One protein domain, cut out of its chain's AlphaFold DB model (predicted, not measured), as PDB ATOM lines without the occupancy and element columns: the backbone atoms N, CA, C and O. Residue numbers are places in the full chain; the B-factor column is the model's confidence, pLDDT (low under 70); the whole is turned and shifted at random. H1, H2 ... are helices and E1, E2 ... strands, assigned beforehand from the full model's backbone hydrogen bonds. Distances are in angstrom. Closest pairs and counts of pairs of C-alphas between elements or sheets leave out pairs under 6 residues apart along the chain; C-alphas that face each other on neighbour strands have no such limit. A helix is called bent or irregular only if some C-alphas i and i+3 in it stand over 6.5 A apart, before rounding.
ATOM      1  N   LEU A  24     171.693-125.954 262.523       90.62
ATOM      2  CA  LEU A  24     170.300-125.586 262.765       90.62
ATOM      3  C   LEU A  24     170.176-124.603 263.924       90.62
ATOM      4  O   LEU A  24     169.212-123.860 263.997       90.62
ATOM      5  N   SER A  25     171.134-124.632 264.841       93.75
ATOM      6  CA  SER A  25     171.163-123.890 266.104       93.75
ATOM      7  C   SER A  25     172.617-123.887 266.615       93.75
ATOM      8  O   SER A  25     173.447-124.590 266.021       93.75
ATOM      9  N   PRO A  26     172.973-123.119 267.660       95.12
ATOM     10  CA  PRO A  26     174.335-123.097 268.202       95.12
ATOM     11  C   PRO A  26     174.937-124.485 268.473       95.12
ATOM     12  O   PRO A  26     176.111-124.715 268.173       95.12
ATOM     13  N   HIS A  27     174.139-125.414 269.002       95.62
ATOM     14  CA  HIS A  27     174.596-126.733 269.432       95.62
ATOM     15  C   HIS A  27     174.110-127.875 268.533       95.62
ATOM     16  O   HIS A  27     174.672-128.974 268.604       95.62
ATOM     17  N   TYR A  28     173.114-127.654 267.665       93.25
ATOM     18  CA  TYR A  28     172.596-128.708 266.787       93.25
ATOM     19  C   TYR A  28     172.859-128.505 265.295       93.25
ATOM     20  O   TYR A  28     172.661-127.426 264.735       93.25
ATOM     21  N   ARG A  29     173.252-129.601 264.637       91.62
ATOM     22  CA  ARG A  29     173.396-129.739 263.181       91.62
ATOM     23  C   ARG A  29     172.299-130.639 262.621       91.62
ATOM     24  O   ARG A  29     171.716-131.412 263.375       91.62
ATOM     25  N   GLU A  30     172.073-130.603 261.305       87.12
ATOM     26  CA  GLU A  30     171.104-131.503 260.644       87.12
ATOM     27  C   GLU A  30     171.401-132.979 260.959       87.12
ATOM     28  O   GLU A  30     170.492-133.750 261.242       87.12
ATOM     29  N   SER A  31     172.682-133.358 261.017       88.19
ATOM     30  CA  SER A  31     173.128-134.720 261.351       88.19
ATOM     31  C   SER A  31     172.838-135.177 262.786       88.19
ATOM     32  O   SER A  31     172.955-136.368 263.060       88.19
ATOM     33  N   HIS A  32     172.469-134.277 263.705       88.31
ATOM     34  CA  HIS A  32     172.068-134.660 265.065       88.31
ATOM     35  C   HIS A  32     170.640-135.209 265.132       88.31
ATOM     36  O   HIS A  32     170.252-135.755 266.165       88.31
ATOM     37  N   PHE A  33     169.866-135.065 264.058       84.69
ATOM     38  CA  PHE A  33     168.479-135.493 263.993       84.69
ATOM     39  C   PHE A  33     168.273-136.477 262.848       84.69
ATOM     40  O   PHE A  33     169.036-136.533 261.881       84.69
ATOM     41  N   ASN A  34     167.212-137.270 262.957       78.00
ATOM     42  CA  ASN A  34     166.761-138.075 261.833       78.00
ATOM     43  C   ASN A  34     166.227-137.159 260.722       78.00
ATOM     44  O   ASN A  34     165.916-135.992 260.943       78.00
ATOM     45  N   TYR A  35     166.063-137.707 259.516       69.31
ATOM     46  CA  TYR A  35     165.535-136.963 258.365       69.31
ATOM     47  C   TYR A  35     164.167-136.302 258.636       69.31
ATOM     48  O   TYR A  35     163.806-135.348 257.951       69.31
ATOM     49  N   HIS A  36     163.438-136.795 259.642       74.94
ATOM     50  CA  HIS A  36     162.176-136.257 260.131       74.94
ATOM     51  C   HIS A  36     162.335-135.766 261.568       74.94
ATOM     52  O   HIS A  36     162.768-136.527 262.433       74.94
ATOM     53  N   TYR A  37     161.948-134.515 261.809       82.25
ATOM     54  CA  TYR A  37     161.967-133.913 263.138       82.25
ATOM     55  C   TYR A  37     160.664-134.229 263.861       82.25
ATOM     56  O   TYR A  37     159.586-133.845 263.394       82.25
ATOM     57  N   TYR A  38     160.759-134.893 265.010       90.94
ATOM     58  CA  TYR A  38     159.627-134.988 265.920       90.94
ATOM     59  C   TYR A  38     159.399-133.638 266.603       90.94
ATOM     60  O   TYR A  38     160.290-132.790 266.655       90.94
ATOM     61  N   LEU A  39     158.203-133.430 267.154       93.06
ATOM     62  CA  LEU A  39     157.861-132.189 267.846       93.06
ATOM     63  C   LEU A  39     158.889-131.815 268.929       93.06
ATOM     64  O   LEU A  39     159.317-130.667 268.995       93.06
ATOM     65  N   ASP A  40     159.344-132.779 269.726       95.19
ATOM     66  CA  ASP A  40     160.324-132.513 270.784       95.19
ATOM     67  C   ASP A  40     161.704-132.115 270.229       95.19
ATOM     68  O   ASP A  40     162.388-131.286 270.830       95.19
ATOM     69  N   ASP A  41     162.087-132.611 269.046       94.25
ATOM     70  CA  ASP A  41     163.297-132.160 268.347       94.25
ATOM     71  C   ASP A  41     163.153-130.704 267.894       94.25
ATOM     72  O   ASP A  41     164.060-129.897 268.094       94.25
ATOM     73  N   LYS A  42     161.988-130.343 267.335       94.31
ATOM     74  CA  LYS A  42     161.679-128.961 266.932       94.31
ATOM     75  C   LYS A  42     161.742-128.016 268.134       94.31
ATOM     76  O   LYS A  42     162.366-126.964 268.043       94.31
ATOM     77  N   ILE A  43     161.154-128.411 269.269       96.56
ATOM     78  CA  ILE A  43     161.177-127.645 270.529       96.56
ATOM     79  C   ILE A  43     162.618-127.438 271.006       96.56
ATOM     80  O   ILE A  43     162.986-126.333 271.399       96.56
ATOM     81  N   LYS A  44     163.448-128.481 270.938       96.19
ATOM     82  CA  LYS A  44     164.856-128.436 271.347       96.19
ATOM     83  C   LYS A  44     165.702-127.528 270.453       96.19
ATOM     84  O   LYS A  44     166.504-126.752 270.962       96.19
ATOM     85  N   ILE A  45     165.515-127.602 269.133       95.19
ATOM     86  CA  ILE A  45     166.177-126.708 268.172       95.19
ATOM     87  C   ILE A  45     165.751-125.265 268.431       95.19
ATOM     88  O   ILE A  45     166.598-124.384 268.522       95.19
ATOM     89  N   PHE A  46     164.446-125.033 268.576       95.94
ATOM     90  CA  PHE A  46     163.888-123.712 268.830       95.94
ATOM     91  C   PHE A  46     164.454-123.079 270.106       95.94
ATOM     92  O   PHE A  46     164.905-121.936 270.074       95.94
ATOM     93  N   GLU A  47     164.481-123.824 271.213       98.06
ATOM     94  CA  GLU A  47     165.074-123.362 272.469       98.06
ATOM     95  C   GLU A  47     166.523-122.911 272.279       98.06
ATOM     96  O   GLU A  47     166.894-121.807 272.677       98.06
ATOM     97  N   ASP A  48     167.317-123.749 271.616       97.75
ATOM     98  CA  ASP A  48     168.736-123.500 271.394       97.75
ATOM     99  C   ASP A  48     168.982-122.287 270.487       97.75
ATOM    100  O   ASP A  48     169.876-121.483 270.751       97.75
ATOM    101  N   GLN A  49     168.154-122.107 269.453       96.12
ATOM    102  CA  GLN A  49     168.192-120.933 268.581       96.12
ATOM    103  C   GLN A  49     167.912-119.648 269.361       96.12
ATOM    104  O   GLN A  49     168.690-118.698 269.283       96.12
ATOM    105  N   ILE A  50     166.813-119.594 270.117       97.44
ATOM    106  CA  ILE A  50     166.409-118.355 270.792       97.44
ATOM    107  C   ILE A  50     167.371-117.997 271.921       97.44
ATOM    108  O   ILE A  50     167.733-116.825 272.053       97.44
ATOM    109  N   ILE A  51     167.841-118.980 272.688       97.88
ATOM    110  CA  ILE A  51     168.850-118.739 273.719       97.88
ATOM    111  C   ILE A  51     170.165-118.305 273.075       97.88
ATOM    112  O   ILE A  51     170.611-117.184 273.307       97.88
ATOM    113  N   GLY A  52     170.772-119.136 272.226       96.62
ATOM    114  CA  GLY A  52     172.162-118.911 271.836       96.62
ATOM    115  C   GLY A  52     172.380-117.962 270.658       96.62
ATOM    116  O   GLY A  52     173.493-117.466 270.505       96.62
ATOM    117  N   TRP A  53     171.371-117.676 269.826       96.38
ATOM    118  CA  TRP A  53     171.503-116.680 268.749       96.38
ATOM    119  C   TRP A  53     170.905-115.319 269.090       96.38
ATOM    120  O   TRP A  53     171.345-114.318 268.525       96.38
ATOM    121  N   THR A  54     169.945-115.261 270.015       97.44
ATOM    122  CA  THR A  54     169.214-114.020 270.310       97.44
ATOM    123  C   THR A  54     169.476-113.539 271.730       97.44
ATOM    124  O   THR A  54     170.089-112.489 271.920       97.44
ATOM    125  N   LEU A  55     169.018-114.280 272.741       98.25
ATOM    126  CA  LEU A  55     168.958-113.774 274.113       98.25
ATOM    127  C   LEU A  55     170.330-113.722 274.795       98.25
ATOM    128  O   LEU A  55     170.654-112.706 275.404       98.25
ATOM    129  N   ASP A  56     171.159-114.757 274.652       97.94
ATOM    130  CA  ASP A  56     172.513-114.771 275.221       97.94
ATOM    131  C   ASP A  56     173.421-113.753 274.531       97.94
ATOM    132  O   ASP A  56     174.227-113.095 275.185       97.94
ATOM    133  N   ILE A  57     173.267-113.568 273.217       98.12
ATOM    134  CA  ILE A  57     174.021-112.551 272.479       98.12
ATOM    135  C   ILE A  57     173.626-111.154 272.959       98.12
ATOM    136  O   ILE A  57     174.505-110.357 273.284       98.12
ATOM    137  N   ALA A  58     172.326-110.866 273.070       98.25
ATOM    138  CA  ALA A  58     171.849-109.588 273.589       98.25
ATOM    139  C   ALA A  58     172.332-109.330 275.026       98.25
ATOM    140  O   ALA A  58     172.731-108.210 275.341       98.25
ATOM    141  N   GLU A  59     172.339-110.357 275.882       98.19
ATOM    142  CA  GLU A  59     172.842-110.261 277.256       98.19
ATOM    143  C   GLU A  59     174.339-109.962 277.282       98.19
ATOM    144  O   GLU A  59     174.752-109.005 277.932       98.19
ATOM    145  N   ILE A  60     175.147-110.707 276.524       98.12
ATOM    146  CA  ILE A  60     176.592-110.473 276.431       98.12
ATOM    147  C   ILE A  60     176.879-109.054 275.931       98.12
ATOM    148  O   ILE A  60     177.772-108.394 276.454       98.12
ATOM    149  N   MET A  61     176.112-108.553 274.958       98.19
ATOM    150  CA  MET A  61     176.268-107.184 274.461       98.19
ATOM    151  C   MET A  61     176.082-106.159 275.584       98.19
ATOM    152  O   MET A  61     176.974-105.342 275.815       98.19
ATOM    153  N   VAL A  62     174.958-106.217 276.306       97.25
ATOM    154  CA  VAL A  62     174.600-105.172 277.280       97.25
ATOM    155  C   VAL A  62     175.209-105.378 278.661       97.25
ATOM    156  O   VAL A  62     175.355-104.402 279.394       97.25
ATOM    157  N   ALA A  63     175.533-106.614 279.041       96.31
ATOM    158  CA  ALA A  63     175.957-107.001 280.385       96.31
ATOM    159  C   ALA A  63     177.324-107.687 280.451       96.31
ATOM    160  O   ALA A  63     177.888-107.752 281.541       96.31
ATOM    161  N   GLY A  64     177.877-108.131 279.323       97.19
ATOM    162  CA  GLY A  64     179.082-108.949 279.299       97.19
ATOM    163  C   GLY A  64     178.815-110.368 279.800       97.19
ATOM    164  O   GLY A  64     177.676-110.814 279.921       97.19
ATOM    165  N   LYS A  65     179.889-111.092 280.100       97.12
ATOM    166  CA  LYS A  65     179.857-112.414 280.725       97.12
ATOM    167  C   LYS A  65     180.887-112.457 281.835       97.12
ATOM    168  O   LYS A  65     182.059-112.192 281.575       97.12
ATOM    169  N   THR A  66     180.475-112.838 283.036       96.81
ATOM    170  CA  THR A  66     181.365-112.995 284.191       96.81
ATOM    171  C   THR A  66     181.568-114.467 284.552       96.81
ATOM    172  O   THR A  66     180.783-115.331 284.159       96.81
ATOM    173  N   ASN A  67     182.655-114.765 285.264       96.12
ATOM    174  CA  ASN A  67     182.857-116.049 285.937       96.12
ATOM    175  C   ASN A  67     182.216-116.042 287.343       96.12
ATOM    176  O   ASN A  67     181.681-115.025 287.787       96.12
ATOM    177  N   ASP A  68     182.326-117.158 288.071       95.69
ATOM    178  CA  ASP A  68     181.771-117.305 289.429       95.69
ATOM    179  C   ASP A  68     182.367-116.320 290.453       95.69
ATOM    180  O   ASP A  68     181.766-116.059 291.494       95.69
ATOM    181  N   THR A  69     183.544-115.755 290.169       96.25
ATOM    182  CA  THR A  69     184.199-114.743 291.017       96.25
ATOM    183  C   THR A  69     183.782-113.308 290.680       96.25
ATOM    184  O   THR A  69     184.187-112.375 291.369       96.25
ATOM    185  N   GLY A  70     182.955-113.121 289.644       94.62
ATOM    186  CA  GLY A  70     182.499-111.813 289.169       94.62
ATOM    187  C   GLY A  70     183.456-111.122 288.195       94.62
ATOM    188  O   GLY A  70     183.176-110.003 287.771       94.62
ATOM    189  N   GLU A  71     184.561-111.762 287.809       96.06
ATOM    190  CA  GLU A  71     185.481-111.225 286.804       96.06
ATOM    191  C   GLU A  71     184.900-111.402 285.400       96.06
ATOM    192  O   GLU A  71     184.343-112.457 285.078       96.06
ATOM    193  N   TYR A  72     185.059-110.394 284.542       96.19
ATOM    194  CA  TYR A  72     184.609-110.471 283.157       96.19
ATOM    195  C   TYR A  72     185.453-111.463 282.349       96.19
ATOM    196  O   TYR A  72     186.657-111.304 282.165       96.19
ATOM    197  N   LEU A  73     184.778-112.475 281.810       97.56
ATOM    198  CA  LEU A  73     185.264-113.315 280.717       97.56
ATOM    199  C   LEU A  73     185.089-112.603 279.371       97.56
ATOM    200  O   LEU A  73     185.894-112.780 278.459       97.56
ATOM    201  N   ILE A  74     184.012-111.822 279.250       97.81
ATOM    202  CA  ILE A  74     183.702-110.961 278.109       97.81
ATOM    203  C   ILE A  74     183.166-109.649 278.679       97.81
ATOM    204  O   ILE A  74     182.177-109.658 279.407       97.81
ATOM    205  N   GLU A  75     183.806-108.533 278.360       97.75
ATOM    206  CA  GLU A  75     183.333-107.206 278.767       97.75
ATOM    207  C   GLU A  75     182.041-106.830 278.013       97.75
ATOM    208  O   GLU A  75     181.901-107.191 276.838       97.75
ATOM    209  N   PRO A  76     181.102-106.091 278.639       97.25
ATOM    210  CA  PRO A  76     179.967-105.522 277.924       97.25
ATOM    211  C   PRO A  76     180.453-104.594 276.808       97.25
ATOM    212  O   PRO A  76     181.435-103.864 276.958       97.25
ATOM    213  N   ILE A  77     179.734-104.583 275.690       97.69
ATOM    214  CA  ILE A  77     180.050-103.714 274.559       97.69
ATOM    215  C   ILE A  77     179.477-102.321 274.858       97.69
ATOM    216  O   ILE A  77     178.255-102.194 274.997       97.69
ATOM    217  N   PRO A  78     180.309-101.263 274.926       95.38
ATOM    218  CA  PRO A  78     179.819 -99.911 275.173       95.38
ATOM    219  C   PRO A  78     178.795 -99.478 274.117       95.38
ATOM    220  O   PRO A  78     179.035 -99.658 272.924       95.38
ATOM    221  N   GLN A  79     177.690 -98.861 274.552       93.50
ATOM    222  CA  GLN A  79     176.648 -98.291 273.678       93.50
ATOM    223  C   GLN A  79     175.933 -99.323 272.780       93.50
ATOM    224  O   GLN A  79     175.408 -98.992 271.714       93.50
ATOM    225  N   SER A  80     175.932-100.595 273.179       95.88
ATOM    226  CA  SER A  80     175.337-101.688 272.405       95.88
ATOM    227  C   SER A  80     173.832-101.855 272.615       95.88
ATOM    228  O   SER A  80     173.219-102.692 271.952       95.88
ATOM    229  N   GLU A  81     173.209-101.056 273.483       94.69
ATOM    230  CA  GLU A  81     171.804-101.184 273.875       94.69
ATOM    231  C   GLU A  81     170.868-101.097 272.668       94.69
ATOM    232  O   GLU A  81     169.933-101.882 272.559       94.69
ATOM    233  N   GLN A  82     171.153-100.204 271.719       93.31
ATOM    234  CA  GLN A  82     170.386-100.070 270.478       93.31
ATOM    235  C   GLN A  82     170.445-101.342 269.622       93.31
ATOM    236  O   GLN A  82     169.451-101.766 269.031       93.31
ATOM    237  N   ALA A  83     171.623-101.955 269.526       94.44
ATOM    238  CA  ALA A  83     171.825-103.158 268.730       94.44
ATOM    239  C   ALA A  83     171.224-104.392 269.425       94.44
ATOM    240  O   ALA A  83     170.570-105.206 268.775       94.44
ATOM    241  N   ALA A  84     171.360-104.490 270.749       96.31
ATOM    242  CA  ALA A  84     170.706-105.524 271.542       96.31
ATOM    243  C   ALA A  84     169.177-105.397 271.475       96.31
ATOM    244  O   ALA A  84     168.487-106.398 271.300       96.31
ATOM    245  N   LEU A  85     168.643-104.171 271.524       95.38
ATOM    246  CA  LEU A  85     167.218-103.905 271.357       95.38
ATOM    247  C   LEU A  85     166.719-104.369 269.983       95.38
ATOM    248  O   LEU A  85     165.754-105.123 269.920       95.38
ATOM    249  N   ASN A  86     167.399-103.991 268.896       92.44
ATOM    250  CA  ASN A  86     167.096-104.481 267.543       92.44
ATOM    251  C   ASN A  86     166.969-106.011 267.493       92.44
ATOM    252  O   ASN A  86     166.027-106.542 266.908       92.44
ATOM    253  N   LEU A  87     167.912-106.709 268.130       94.56
ATOM    254  CA  LEU A  87     167.943-108.166 268.169       94.56
ATOM    255  C   LEU A  87     166.716-108.734 268.901       94.56
ATOM    256  O   LEU A  87     166.012-109.594 268.363       94.56
ATOM    257  N   VAL A  88     166.413-108.219 270.098       96.56
ATOM    258  CA  VAL A  88     165.346-108.781 270.943       96.56
ATOM    259  C   VAL A  88     163.938-108.299 270.600       96.56
ATOM    260  O   VAL A  88     162.978-108.956 270.982       96.56
ATOM    261  N   MET A  89     163.760-107.212 269.845       95.19
ATOM    262  CA  MET A  89     162.417-106.731 269.477       95.19
ATOM    263  C   MET A  89     161.635-107.730 268.609       95.19
ATOM    264  O   MET A  89     160.405-107.761 268.661       95.19
ATOM    265  N   SER A  90     162.332-108.588 267.859       93.31
ATOM    266  CA  SER A  90     161.723-109.694 267.104       93.31
ATOM    267  C   SER A  90     161.033-110.741 267.996       93.31
ATOM    268  O   SER A  90     160.091-111.407 267.561       93.31
ATOM    269  N   TYR A  91     161.448-110.850 269.264       97.00
ATOM    270  CA  TYR A  91     160.941-111.830 270.224       97.00
ATOM    271  C   TYR A  91     159.434-111.688 270.468       97.00
ATOM    272  O   TYR A  91     158.717-112.685 270.520       97.00
ATOM    273  N   PHE A  92     158.941-110.452 270.592       96.94
ATOM    274  CA  PHE A  92     157.531-110.195 270.896       96.94
ATOM    275  C   PHE A  92     156.608-110.717 269.794       96.94
ATOM    276  O   PHE A  92     155.604-111.364 270.072       96.94
ATOM    277  N   GLU A  93     156.956-110.482 268.532       93.94
ATOM    278  CA  GLU A  93     156.173-111.004 267.412       93.94
ATOM    279  C   GLU A  93     156.217-112.532 267.369       93.94
ATOM    280  O   GLU A  93     155.171-113.169 267.260       93.94
ATOM    281  N   MET A  94     157.406-113.121 267.534       94.06
ATOM    282  CA  MET A  94     157.592-114.571 267.567       94.06
ATOM    283  C   MET A  94     156.712-115.246 268.633       94.06
ATOM    284  O   MET A  94     155.956-116.162 268.307       94.06
ATOM    285  N   ILE A  95     156.769-114.788 269.889       95.69
ATOM    286  CA  ILE A  95     155.907-115.306 270.963       95.69
ATOM    287  C   ILE A  95     154.432-115.084 270.631       95.69
ATOM    288  O   ILE A  95     153.616-115.991 270.805       95.69
ATOM    289  N   GLY A  96     154.088-113.916 270.090       94.62
ATOM    290  CA  GLY A  96     152.739-113.616 269.632       94.62
ATOM    291  C   GLY A  96     152.181-114.655 268.664       94.62
ATOM    292  O   GLY A  96     151.043-115.095 268.827       94.62
ATOM    293  N   HIS A  97     152.979-115.111 267.696       92.12
ATOM    294  CA  HIS A  97     152.554-116.155 266.762       92.12
ATOM    295  C   HIS A  97     152.253-117.482 267.448       92.12
ATOM    296  O   HIS A  97     151.214-118.084 267.169       92.12
ATOM    297  N   PHE A  98     153.109-117.910 268.375       92.56
ATOM    298  CA  PHE A  98     152.871-119.131 269.141       92.56
ATOM    299  C   PHE A  98     151.619-119.036 270.015       92.56
ATOM    300  O   PHE A  98     150.863-119.998 270.128       92.56
ATOM    301  N   LYS A  99     151.345-117.864 270.591       90.00
ATOM    302  CA  LYS A  99     150.150-117.655 271.416       90.00
ATOM    303  C   LYS A  99     148.875-117.642 270.579       90.00
ATOM    304  O   LYS A  99     147.888-118.258 270.972       90.00
ATOM    305  N   LEU A 100     148.905-116.994 269.416       90.12
ATOM    306  CA  LEU A 100     147.745-116.884 268.528       90.12
ATOM    307  C   LEU A 100     147.487-118.152 267.694       90.12
ATOM    308  O   LEU A 100     146.381-118.313 267.185       90.12
ATOM    309  N   GLY A 101     148.480-119.031 267.517       85.00
ATOM    310  CA  GLY A 101     148.333-120.270 266.741       85.00
ATOM    311  C   GLY A 101     148.123-120.050 265.237       85.00
ATOM    312  O   GLY A 101     147.541-120.890 264.550       85.00
ATOM    313  N   VAL A 102     148.557-118.907 264.697       79.81
ATOM    314  CA  VAL A 102     148.297-118.533 263.298       79.81
ATOM    315  C   VAL A 102     149.367-119.129 262.380       79.81
ATOM    316  O   VAL A 102     150.452-118.580 262.259       79.81
ATOM    317  N   GLY A 103     149.049-120.221 261.680       67.25
ATOM    318  CA  GLY A 103     149.957-120.923 260.754       67.25
ATOM    319  C   GLY A 103     150.036-120.389 259.319       67.25
ATOM    320  O   GLY A 103     150.323-121.159 258.407       67.25
ATOM    321  N   ARG A 104     149.685-119.121 259.063       61.47
ATOM    322  CA  ARG A 104     149.614-118.563 257.696       61.47
ATOM    323  C   ARG A 104     150.629-117.443 257.474       61.47
ATOM    324  O   ARG A 104     150.947-116.724 258.420       61.47
ATOM    325  N   PRO A 105     151.094-117.246 256.223       53.69
ATOM    326  CA  PRO A 105     152.145-116.288 255.929       53.69
ATOM    327  C   PRO A 105     151.738-114.867 256.295       53.69
ATOM    328  O   PRO A 105     150.727-114.333 255.830       53.69
ATOM    329  N   ILE A 106     152.605-114.227 257.072       56.50
ATOM    330  CA  ILE A 106     152.538-112.808 257.392       56.50
ATOM    331  C   ILE A 106     153.060-112.034 256.181       56.50
ATOM    332  O   ILE A 106     154.173-111.525 256.145       56.50
ATOM    333  N   ARG A 107     152.248-111.963 255.131       64.31
ATOM    334  CA  ARG A 107     152.338-110.838 254.185       64.31
ATOM    335  C   ARG A 107     151.375-109.720 254.563       64.31
ATOM    336  O   ARG A 107     151.327-108.692 253.900       64.31
ATOM    337  N   ASN A 108     150.605-109.938 255.627       78.44
ATOM    338  CA  ASN A 108     149.681-108.969 256.163       78.44
ATOM    339  C   ASN A 108     150.339-108.242 257.340       78.44
ATOM    340  O   ASN A 108     150.538-108.825 258.407       78.44
ATOM    341  N   GLN A 109     150.642-106.962 257.134       83.19
ATOM    342  CA  GLN A 109     151.155-106.061 258.163       83.19
ATOM    343  C   GLN A 109     150.259-106.035 259.413       83.19
ATOM    344  O   GLN A 109     150.757-105.885 260.524       83.19
ATOM    345  N   GLU A 110     148.952-106.252 259.252       87.56
ATOM    346  CA  GLU A 110     148.007-106.284 260.364       87.56
ATOM    347  C   GLU A 110     148.198-107.523 261.252       87.56
ATOM    348  O   GLU A 110     148.194-107.408 262.472       87.56
ATOM    349  N   LEU A 111     148.464-108.699 260.669       86.38
ATOM    350  CA  LEU A 111     148.748-109.908 261.457       86.38
ATOM    351  C   LEU A 111     150.069-109.780 262.223       86.38
ATOM    352  O   LEU A 111     150.152-110.181 263.378       86.38
ATOM    353  N   SER A 112     151.072-109.175 261.587       88.50
ATOM    354  CA  SER A 112     152.353-108.830 262.209       88.50
ATOM    355  C   SER A 112     152.164-107.898 263.411       88.50
ATOM    356  O   SER A 112     152.695-108.138 264.497       88.50
ATOM    357  N   LYS A 113     151.335-106.856 263.240       92.75
ATOM    358  CA  LYS A 113     150.943-105.932 264.310       92.75
ATOM    359  C   LYS A 113     150.247-106.661 265.449       92.75
ATOM    360  O   LYS A 113     150.638-106.497 266.599       92.75
ATOM    361  N   GLN A 114     149.257-107.491 265.143       92.94
ATOM    362  CA  GLN A 114     148.508-108.245 266.145       92.94
ATOM    363  C   GLN A 114     149.394-109.214 266.927       92.94
ATOM    364  O   GLN A 114     149.320-109.233 268.154       92.94
ATOM    365  N   ALA A 115     150.265-109.964 266.248       93.19
ATOM    366  CA  ALA A 115     151.195-110.879 266.898       93.19
ATOM    367  C   ALA A 115     152.175-110.130 267.803       93.19
ATOM    368  O   ALA A 115     152.277-110.452 268.983       93.19
ATOM    369  N   PHE A 116     152.809-109.064 267.307       95.12
ATOM    370  CA  PHE A 116     153.690-108.245 268.136       95.12
ATOM    371  C   PHE A 116     152.979-107.730 269.396       95.12
ATOM    372  O   PHE A 116     153.490-107.891 270.502       95.12
ATOM    373  N   LYS A 117     151.774-107.165 269.254       94.88
ATOM    374  CA  LYS A 117     150.985-106.673 270.394       94.88
ATOM    375  C   LYS A 117     150.578-107.788 271.356       94.88
ATOM    376  O   LYS A 117     150.514-107.559 272.562       94.88
ATOM    377  N   ALA A 118     150.274-108.979 270.845       94.69
ATOM    378  CA  ALA A 118     149.945-110.135 271.671       94.69
ATOM    379  C   ALA A 118     151.153-110.581 272.508       94.69
ATOM    380  O   ALA A 118     151.019-110.713 273.720       94.69
ATOM    381  N   GLY A 119     152.333-110.735 271.902       96.19
ATOM    382  CA  GLY A 119     153.530-111.125 272.650       96.19
ATOM    383  C   GLY A 119     154.049-110.033 273.585       96.19
ATOM    384  O   GLY A 119     154.520-110.347 274.672       96.19
ATOM    385  N   LEU A 120     153.899-108.752 273.231       96.50
ATOM    386  CA  LEU A 120     154.224-107.639 274.131       96.50
ATOM    387  C   LEU A 120     153.409-107.709 275.431       96.50
ATOM    388  O   LEU A 120     153.970-107.562 276.513       96.50
ATOM    389  N   ARG A 121     152.100-107.969 275.326       95.44
ATOM    390  CA  ARG A 121     151.214-108.137 276.490       95.44
ATOM    391  C   ARG A 121     151.509-109.403 277.286       95.44
ATOM    392  O   ARG A 121     151.332-109.401 278.498       95.44
ATOM    393  N   ASP A 122     151.945-110.465 276.611       95.62
ATOM    394  CA  ASP A 122     152.332-111.713 277.273       95.62
ATOM    395  C   ASP A 122     153.571-111.517 278.159       95.62
ATOM    396  O   ASP A 122     153.586-111.922 279.320       95.62
ATOM    397  N   VAL A 123     154.574-110.809 277.633       96.75
ATOM    398  CA  VAL A 123     155.808-110.485 278.359       96.75
ATOM    399  C   VAL A 123     155.554-109.469 279.475       96.75
ATOM    400  O   VAL A 123     156.010-109.652 280.604       96.75
ATOM    401  N   PHE A 124     154.841-108.382 279.178       94.81
ATOM    402  CA  PHE A 124     154.547-107.322 280.140       94.81
ATOM    403  C   PHE A 124     153.169-107.519 280.768       94.81
ATOM    404  O   PHE A 124     152.201-106.824 280.444       94.81
ATOM    405  N   GLN A 125     153.105-108.464 281.705       87.50
ATOM    406  CA  GLN A 125     151.895-108.730 282.475       87.50
ATOM    407  C   GLN A 125     151.382-107.442 283.141       87.50
ATOM    408  O   GLN A 125     152.136-106.708 283.778       87.50
ATOM    409  N   GLY A 126     150.088-107.161 282.975       84.69
ATOM    410  CA  GLY A 126     149.439-105.953 283.499       84.69
ATOM    411  C   GLY A 126     149.210-104.840 282.473       84.69
ATOM    412  O   GLY A 126     148.496-103.888 282.786       84.69
ATOM    413  N   ILE A 127     149.731-104.961 281.245       88.62
ATOM    414  CA  ILE A 127     149.335-104.078 280.140       88.62
ATOM    415  C   ILE A 127     147.969-104.525 279.590       88.62
ATOM    416  O   ILE A 127     147.854-105.531 278.889       88.62
ATOM    417  N   ASP A 128     146.935-103.742 279.890       88.19
ATOM    418  CA  ASP A 128     145.563-103.911 279.389       88.19
ATOM    419  C   ASP A 128     145.312-103.042 278.148       88.19
ATOM    420  O   ASP A 128     145.345-101.822 278.229       88.19
ATOM    421  N   ARG A 193     168.955-103.757 279.357       96.12
ATOM    422  CA  ARG A 193     169.536-104.820 280.196       96.12
ATOM    423  C   ARG A 193     168.459-105.548 281.002       96.12
ATOM    424  O   ARG A 193     168.405-106.780 281.007       96.12
ATOM    425  N   ASN A 194     167.578-104.784 281.643       96.31
ATOM    426  CA  ASN A 194     166.455-105.344 282.391       96.31
ATOM    427  C   ASN A 194     165.459-106.038 281.450       96.31
ATOM    428  O   ASN A 194     164.922-107.084 281.807       96.31
ATOM    429  N   LEU A 195     165.257-105.508 280.235       96.94
ATOM    430  CA  LEU A 195     164.441-106.168 279.219       96.94
ATOM    431  C   LEU A 195     165.008-107.541 278.855       96.94
ATOM    432  O   LEU A 195     164.269-108.514 278.910       96.94
ATOM    433  N   VAL A 196     166.295-107.650 278.514       97.75
ATOM    434  CA  VAL A 196     166.904-108.942 278.147       97.75
ATOM    435  C   VAL A 196     166.728-109.968 279.271       97.75
ATOM    436  O   VAL A 196     166.334-111.104 279.009       97.75
ATOM    437  N   THR A 197     166.928-109.547 280.522       97.12
ATOM    438  CA  THR A 197     166.709-110.400 281.701       97.12
ATOM    439  C   THR A 197     165.255-110.875 281.788       97.12
ATOM    440  O   THR A 197     165.000-112.071 281.943       97.12
ATOM    441  N   LEU A 198     164.294-109.957 281.630       97.25
ATOM    442  CA  LEU A 198     162.867-110.282 281.613       97.25
ATOM    443  C   LEU A 198     162.524-111.265 280.485       97.25
ATOM    444  O   LEU A 198     161.796-112.224 280.716       97.25
ATOM    445  N   LEU A 199     163.054-111.050 279.279       98.25
ATOM    446  CA  LEU A 199     162.792-111.912 278.125       98.25
ATOM    447  C   LEU A 199     163.360-113.319 278.316       98.25
ATOM    448  O   LEU A 199     162.691-114.283 277.953       98.25
ATOM    449  N   LYS A 200     164.546-113.459 278.924       98.25
ATOM    450  CA  LYS A 200     165.108-114.770 279.290       98.25
ATOM    451  C   LYS A 200     164.223-115.498 280.291       98.25
ATOM    452  O   LYS A 200     163.913-116.668 280.080       98.25
ATOM    453  N   GLN A 201     163.766-114.806 281.335       98.06
ATOM    454  CA  GLN A 201     162.848-115.395 282.310       98.06
ATOM    455  C   GLN A 201     161.532-115.828 281.649       98.06
ATOM    456  O   GLN A 201     161.158-116.993 281.738       98.06
ATOM    457  N   HIS A 202     160.887-114.925 280.909       98.19
ATOM    458  CA  HIS A 202     159.655-115.223 280.183       98.19
ATOM    459  C   HIS A 202     159.834-116.394 279.205       98.19
ATOM    460  O   HIS A 202     158.959-117.249 279.084       98.19
ATOM    461  N   PHE A 203     160.974-116.467 278.512       98.38
ATOM    462  CA  PHE A 203     161.264-117.570 277.602       98.38
ATOM    463  C   PHE A 203     161.392-118.904 278.333       98.38
ATOM    464  O   PHE A 203     160.838-119.893 277.865       98.38
ATOM    465  N   ASN A 204     162.057-118.939 279.488       98.31
ATOM    466  CA  ASN A 204     162.145-120.150 280.301       98.31
ATOM    467  C   ASN A 204     160.756-120.625 280.749       98.31
ATOM    468  O   ASN A 204     160.456-121.816 280.653       98.31
ATOM    469  N   ASP A 205     159.893-119.697 281.163       97.81
ATOM    470  CA  ASP A 205     158.517-120.006 281.563       97.81
ATOM    471  C   ASP A 205     157.696-120.531 280.371       97.81
ATOM    472  O   ASP A 205     157.010-121.552 280.473       97.81
ATOM    473  N   PHE A 206     157.825-119.895 279.203       97.62
ATOM    474  CA  PHE A 206     157.226-120.369 277.955       97.62
ATOM    475  C   PHE A 206     157.720-121.775 277.579       97.62
ATOM    476  O   PHE A 206     156.916-122.643 277.238       97.62
ATOM    477  N   MET A 207     159.026-122.033 277.676       98.25
ATOM    478  CA  MET A 207     159.614-123.334 277.358       98.25
ATOM    479  C   MET A 207     159.160-124.426 278.324       98.25
ATOM    480  O   MET A 207     158.928-125.552 277.884       98.25
ATOM    481  N   ALA A 208     158.985-124.111 279.609       98.25
ATOM    482  CA  ALA A 208     158.416-125.044 280.578       98.25
ATOM    483  C   ALA A 208     156.991-125.460 280.176       98.25
ATOM    484  O   ALA A 208     156.681-126.651 280.154       98.25
ATOM    485  N   LEU A 209     156.156-124.497 279.770       97.25
ATOM    486  CA  LEU A 209     154.796-124.757 279.289       97.25
ATOM    487  C   LEU A 209     154.767-125.534 277.968       97.25
ATOM    488  O   LEU A 209     153.891-126.374 277.781       97.25
ATOM    489  N   LEU A 210     155.690-125.252 277.048       97.19
ATOM    490  CA  LEU A 210     155.756-125.903 275.739       97.19
ATOM    491  C   LEU A 210     156.269-127.353 275.831       97.19
ATOM    492  O   LEU A 210     155.826-128.233 275.084       97.19
ATOM    493  N   LYS A 211     157.200-127.616 276.752       97.81
ATOM    494  CA  LYS A 211     157.755-128.954 276.999       97.81
ATOM    495  C   LYS A 211     156.788-129.880 277.735       97.81
ATOM    496  O   LYS A 211     156.960-131.090 277.632       97.81
ATOM    497  N   ASP A 212     155.786-129.347 278.433       98.06
ATOM    498  CA  ASP A 212     154.755-130.148 279.096       98.06
ATOM    499  C   ASP A 212     153.853-130.861 278.063       98.06
ATOM    500  O   ASP A 212     153.086-130.195 277.357       98.06
ATOM    501  N   PRO A 213     153.876-132.208 277.973       97.56
ATOM    502  CA  PRO A 213     153.036-132.955 277.039       97.56
ATOM    503  C   PRO A 213     151.532-132.755 277.263       97.56
ATOM    504  O   PRO A 213     150.751-132.959 276.333       97.56
ATOM    505  N   ALA A 214     151.112-132.354 278.470       97.75
ATOM    506  CA  ALA A 214     149.713-132.066 278.773       97.75
ATOM    507  C   ALA A 214     149.219-130.766 278.113       97.75
ATOM    508  O   ALA A 214     148.017-130.608 277.890       97.75
ATOM    509  N   ASN A 215     150.121-129.853 277.742       97.25
ATOM    510  CA  ASN A 215     149.781-128.582 277.108       97.25
ATOM    511  C   ASN A 215     149.613-128.725 275.584       97.25
ATOM    512  O   ASN A 215     150.335-128.139 274.771       97.25
ATOM    513  N   THR A 216     148.645-129.549 275.190       96.50
ATOM    514  CA  THR A 216     148.425-129.959 273.794       96.50
ATOM    515  C   THR A 216     148.134-128.788 272.856       96.50
ATOM    516  O   THR A 216     148.598-128.793 271.719       96.50
ATOM    517  N   VAL A 217     147.427-127.755 273.329       94.75
ATOM    518  CA  VAL A 217     147.089-126.565 272.529       94.75
ATOM    519  C   VAL A 217     148.340-125.760 272.179       94.75
ATOM    520  O   VAL A 217     148.583-125.486 271.005       94.75
ATOM    521  N   MET A 218     149.169-125.419 273.171       95.00
ATOM    522  CA  MET A 218     150.394-124.646 272.938       95.00
ATOM    523  C   MET A 218     151.379-125.408 272.052       95.00
ATOM    524  O   MET A 218     151.988-124.828 271.156       95.00
ATOM    525  N   ARG A 219     151.491-126.721 272.265       96.62
ATOM    526  CA  ARG A 219     152.316-127.617 271.452       96.62
ATOM    527  C   ARG A 219     151.859-127.668 269.993       96.62
ATOM    528  O   ARG A 219     152.692-127.551 269.099       96.62
ATOM    529  N   ALA A 220     150.552-127.758 269.748       93.94
ATOM    530  CA  ALA A 220     149.992-127.727 268.398       93.94
ATOM    531  C   ALA A 220     150.191-126.364 267.711       93.94
ATOM    532  O   ALA A 220     150.531-126.311 266.526       93.94
ATOM    533  N   HIS A 221     150.019-125.259 268.447       94.06
ATOM    534  CA  HIS A 221     150.299-123.913 267.938       94.06
ATOM    535  C   HIS A 221     151.776-123.748 267.568       94.06
ATOM    536  O   HIS A 221     152.087-123.226 266.495       94.06
ATOM    537  N   PHE A 222     152.675-124.217 268.437       94.62
ATOM    538  CA  PHE A 222     154.109-124.225 268.185       94.62
ATOM    539  C   PHE A 222     154.451-125.009 266.927       94.62
ATOM    540  O   PHE A 222     155.088-124.449 266.042       94.62
ATOM    541  N   GLU A 223     154.000-126.258 266.817       92.62
ATOM    542  CA  GLU A 223     154.310-127.101 265.662       92.62
ATOM    543  C   GLU A 223     153.827-126.467 264.358       92.62
ATOM    544  O   GLU A 223     154.588-126.349 263.398       92.62
ATOM    545  N   THR A 224     152.589-125.970 264.363       89.31
ATOM    546  CA  THR A 224     151.981-125.304 263.210       89.31
ATOM    547  C   THR A 224     152.810-124.100 262.757       89.31
ATOM    548  O   THR A 224     153.071-123.938 261.563       89.31
ATOM    549  N   TRP A 225     153.232-123.244 263.693       88.62
ATOM    550  CA  TRP A 225     154.040-122.072 263.361       88.62
ATOM    551  C   TRP A 225     155.472-122.441 262.971       88.62
ATOM    552  O   TRP A 225     155.987-121.904 261.993       88.62
ATOM    553  N   PHE A 226     156.112-123.346 263.710       89.50
ATOM    554  CA  PHE A 226     157.496-123.751 263.481       89.50
ATOM    555  C   PHE A 226     157.660-124.393 262.107       89.50
ATOM    556  O   PHE A 226     158.574-124.029 261.365       89.50
ATOM    557  N   ASP A 227     156.746-125.291 261.737       86.81
ATOM    558  CA  ASP A 227     156.750-125.903 260.415       86.81
ATOM    559  C   ASP A 227     156.530-124.827 259.352       86.81
ATOM    560  O   ASP A 227     157.252-124.755 258.360       86.81
ATOM    561  N   HIS A 228     155.591-123.910 259.565       83.31
ATOM    562  CA  HIS A 228     155.379-122.834 258.609       83.31
ATOM    563  C   HIS A 228     156.619-121.927 258.438       83.31
ATOM    564  O   HIS A 228     157.055-121.644 257.322       83.31
ATOM    565  N   ALA A 229     157.232-121.473 259.529       81.31
ATOM    566  CA  ALA A 229     158.384-120.575 259.480       81.31
ATOM    567  C   ALA A 229     159.609-121.208 258.791       81.31
ATOM    568  O   ALA A 229     160.413-120.496 258.191       81.31
ATOM    569  N   ASN A 230     159.724-122.539 258.825       77.38
ATOM    570  CA  ASN A 230     160.866-123.288 258.298       77.38
ATOM    571  C   ASN A 230     160.589-124.003 256.963       77.38
ATOM    572  O   ASN A 230     161.325-124.934 256.601       77.38
ATOM    573  N   HIS A 231     159.558-123.578 256.216       64.06
ATOM    574  CA  HIS A 231     159.207-124.123 254.900       64.06
ATOM    575  C   HIS A 231     160.444-124.247 253.981       64.06
ATOM    576  O   HIS A 231     160.906-123.273 253.391       64.06
TER     577      HIS A 231
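Overview. This is residues 24 to 128 and 193 to 231 of the 262 residues of an uncharacterized protein of Chloroflexi bacterium 54-19 (UniProt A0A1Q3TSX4). What is the main picture? H1 and H2 form a narrow V, touching where H1b meets H2; H4 runs lengthwise along H1, H5 crosses the V's open end, and H3 crosses H2. Near the V's closed end a small turn holds E1, while residues 24 to 38 form a long loop before H1. What is it built of, and how large is it? The printed part has 144 residues with five named helices and one named strand, in the order H1, E1, H2, H3, H4, H5, and is mostly helix; it is compact, with a radius of gyration of the C-alphas of 16.3 A and spans of 44 by 42 by 29 A.

Arrangement. How does H1 run? H1, residues 39 to 63, was assigned as one helix by its hydrogen bonds but is bent, with C-alphas 53 and 56 6.8 A apart; its arms H1a, residues 39 to 53, and H1b, residues 56 to 63, stand at a shallow tilt of 27 degrees. What does H2 touch? H2, residues 81 to 100, touches H1b with residues 81 to 88 alone, closest at the C-alphas of Ala 58 and Ala 84, 4.7 A. H3, residues 109 to 123, touches H2 about perpendicular at 82 degrees, closest at the C-alphas of Glu 93 and Phe 116, 3.8 A. Where are H4 and H5? H4, residues 193 to 211, touches H1a at a shallow tilt of 9 degrees, opposite ways, closest at the C-alphas of Glu 47 and Met 207, 7.3 A. H5, residues 216 to 229, touches H2, closest at the C-alphas of Phe 98 and Phe 222, 5.3 A, at a steep tilt of 58 degrees. Are the helix backbones complete? Each O i to N i+4 pair is within hydrogen-bond range in H1a, H1b, H3, H4 and H5, and 12 of 16 in H2.

Along the chain. Where do the helices begin and end? H1a begins at C-alpha 39, (157.861, -132.189, 267.846), and H5 ends at C-alpha 229, (158.384, -120.575, 259.480). How long are they? H2 measures 29.2 A, H4 27.0 A, H3 21.2 A, H1a 20.7 A and H5 19.8 A. Where is the strand? E1, residues 72 to 74, pairs with no named strand, but residues 65 to 66 pair antiparallel with it.

Size, cuts and confidence. Where is the cut? Residues 129 to 192 are not printed, and C-alphas 128 and 193 are 24.0 A apart. How do the links run? Of the links printed whole, H4 to H5 is tight and the others are short. Where is confidence low? Residue 35, residues 103 to 107 and residue 231 are under 70.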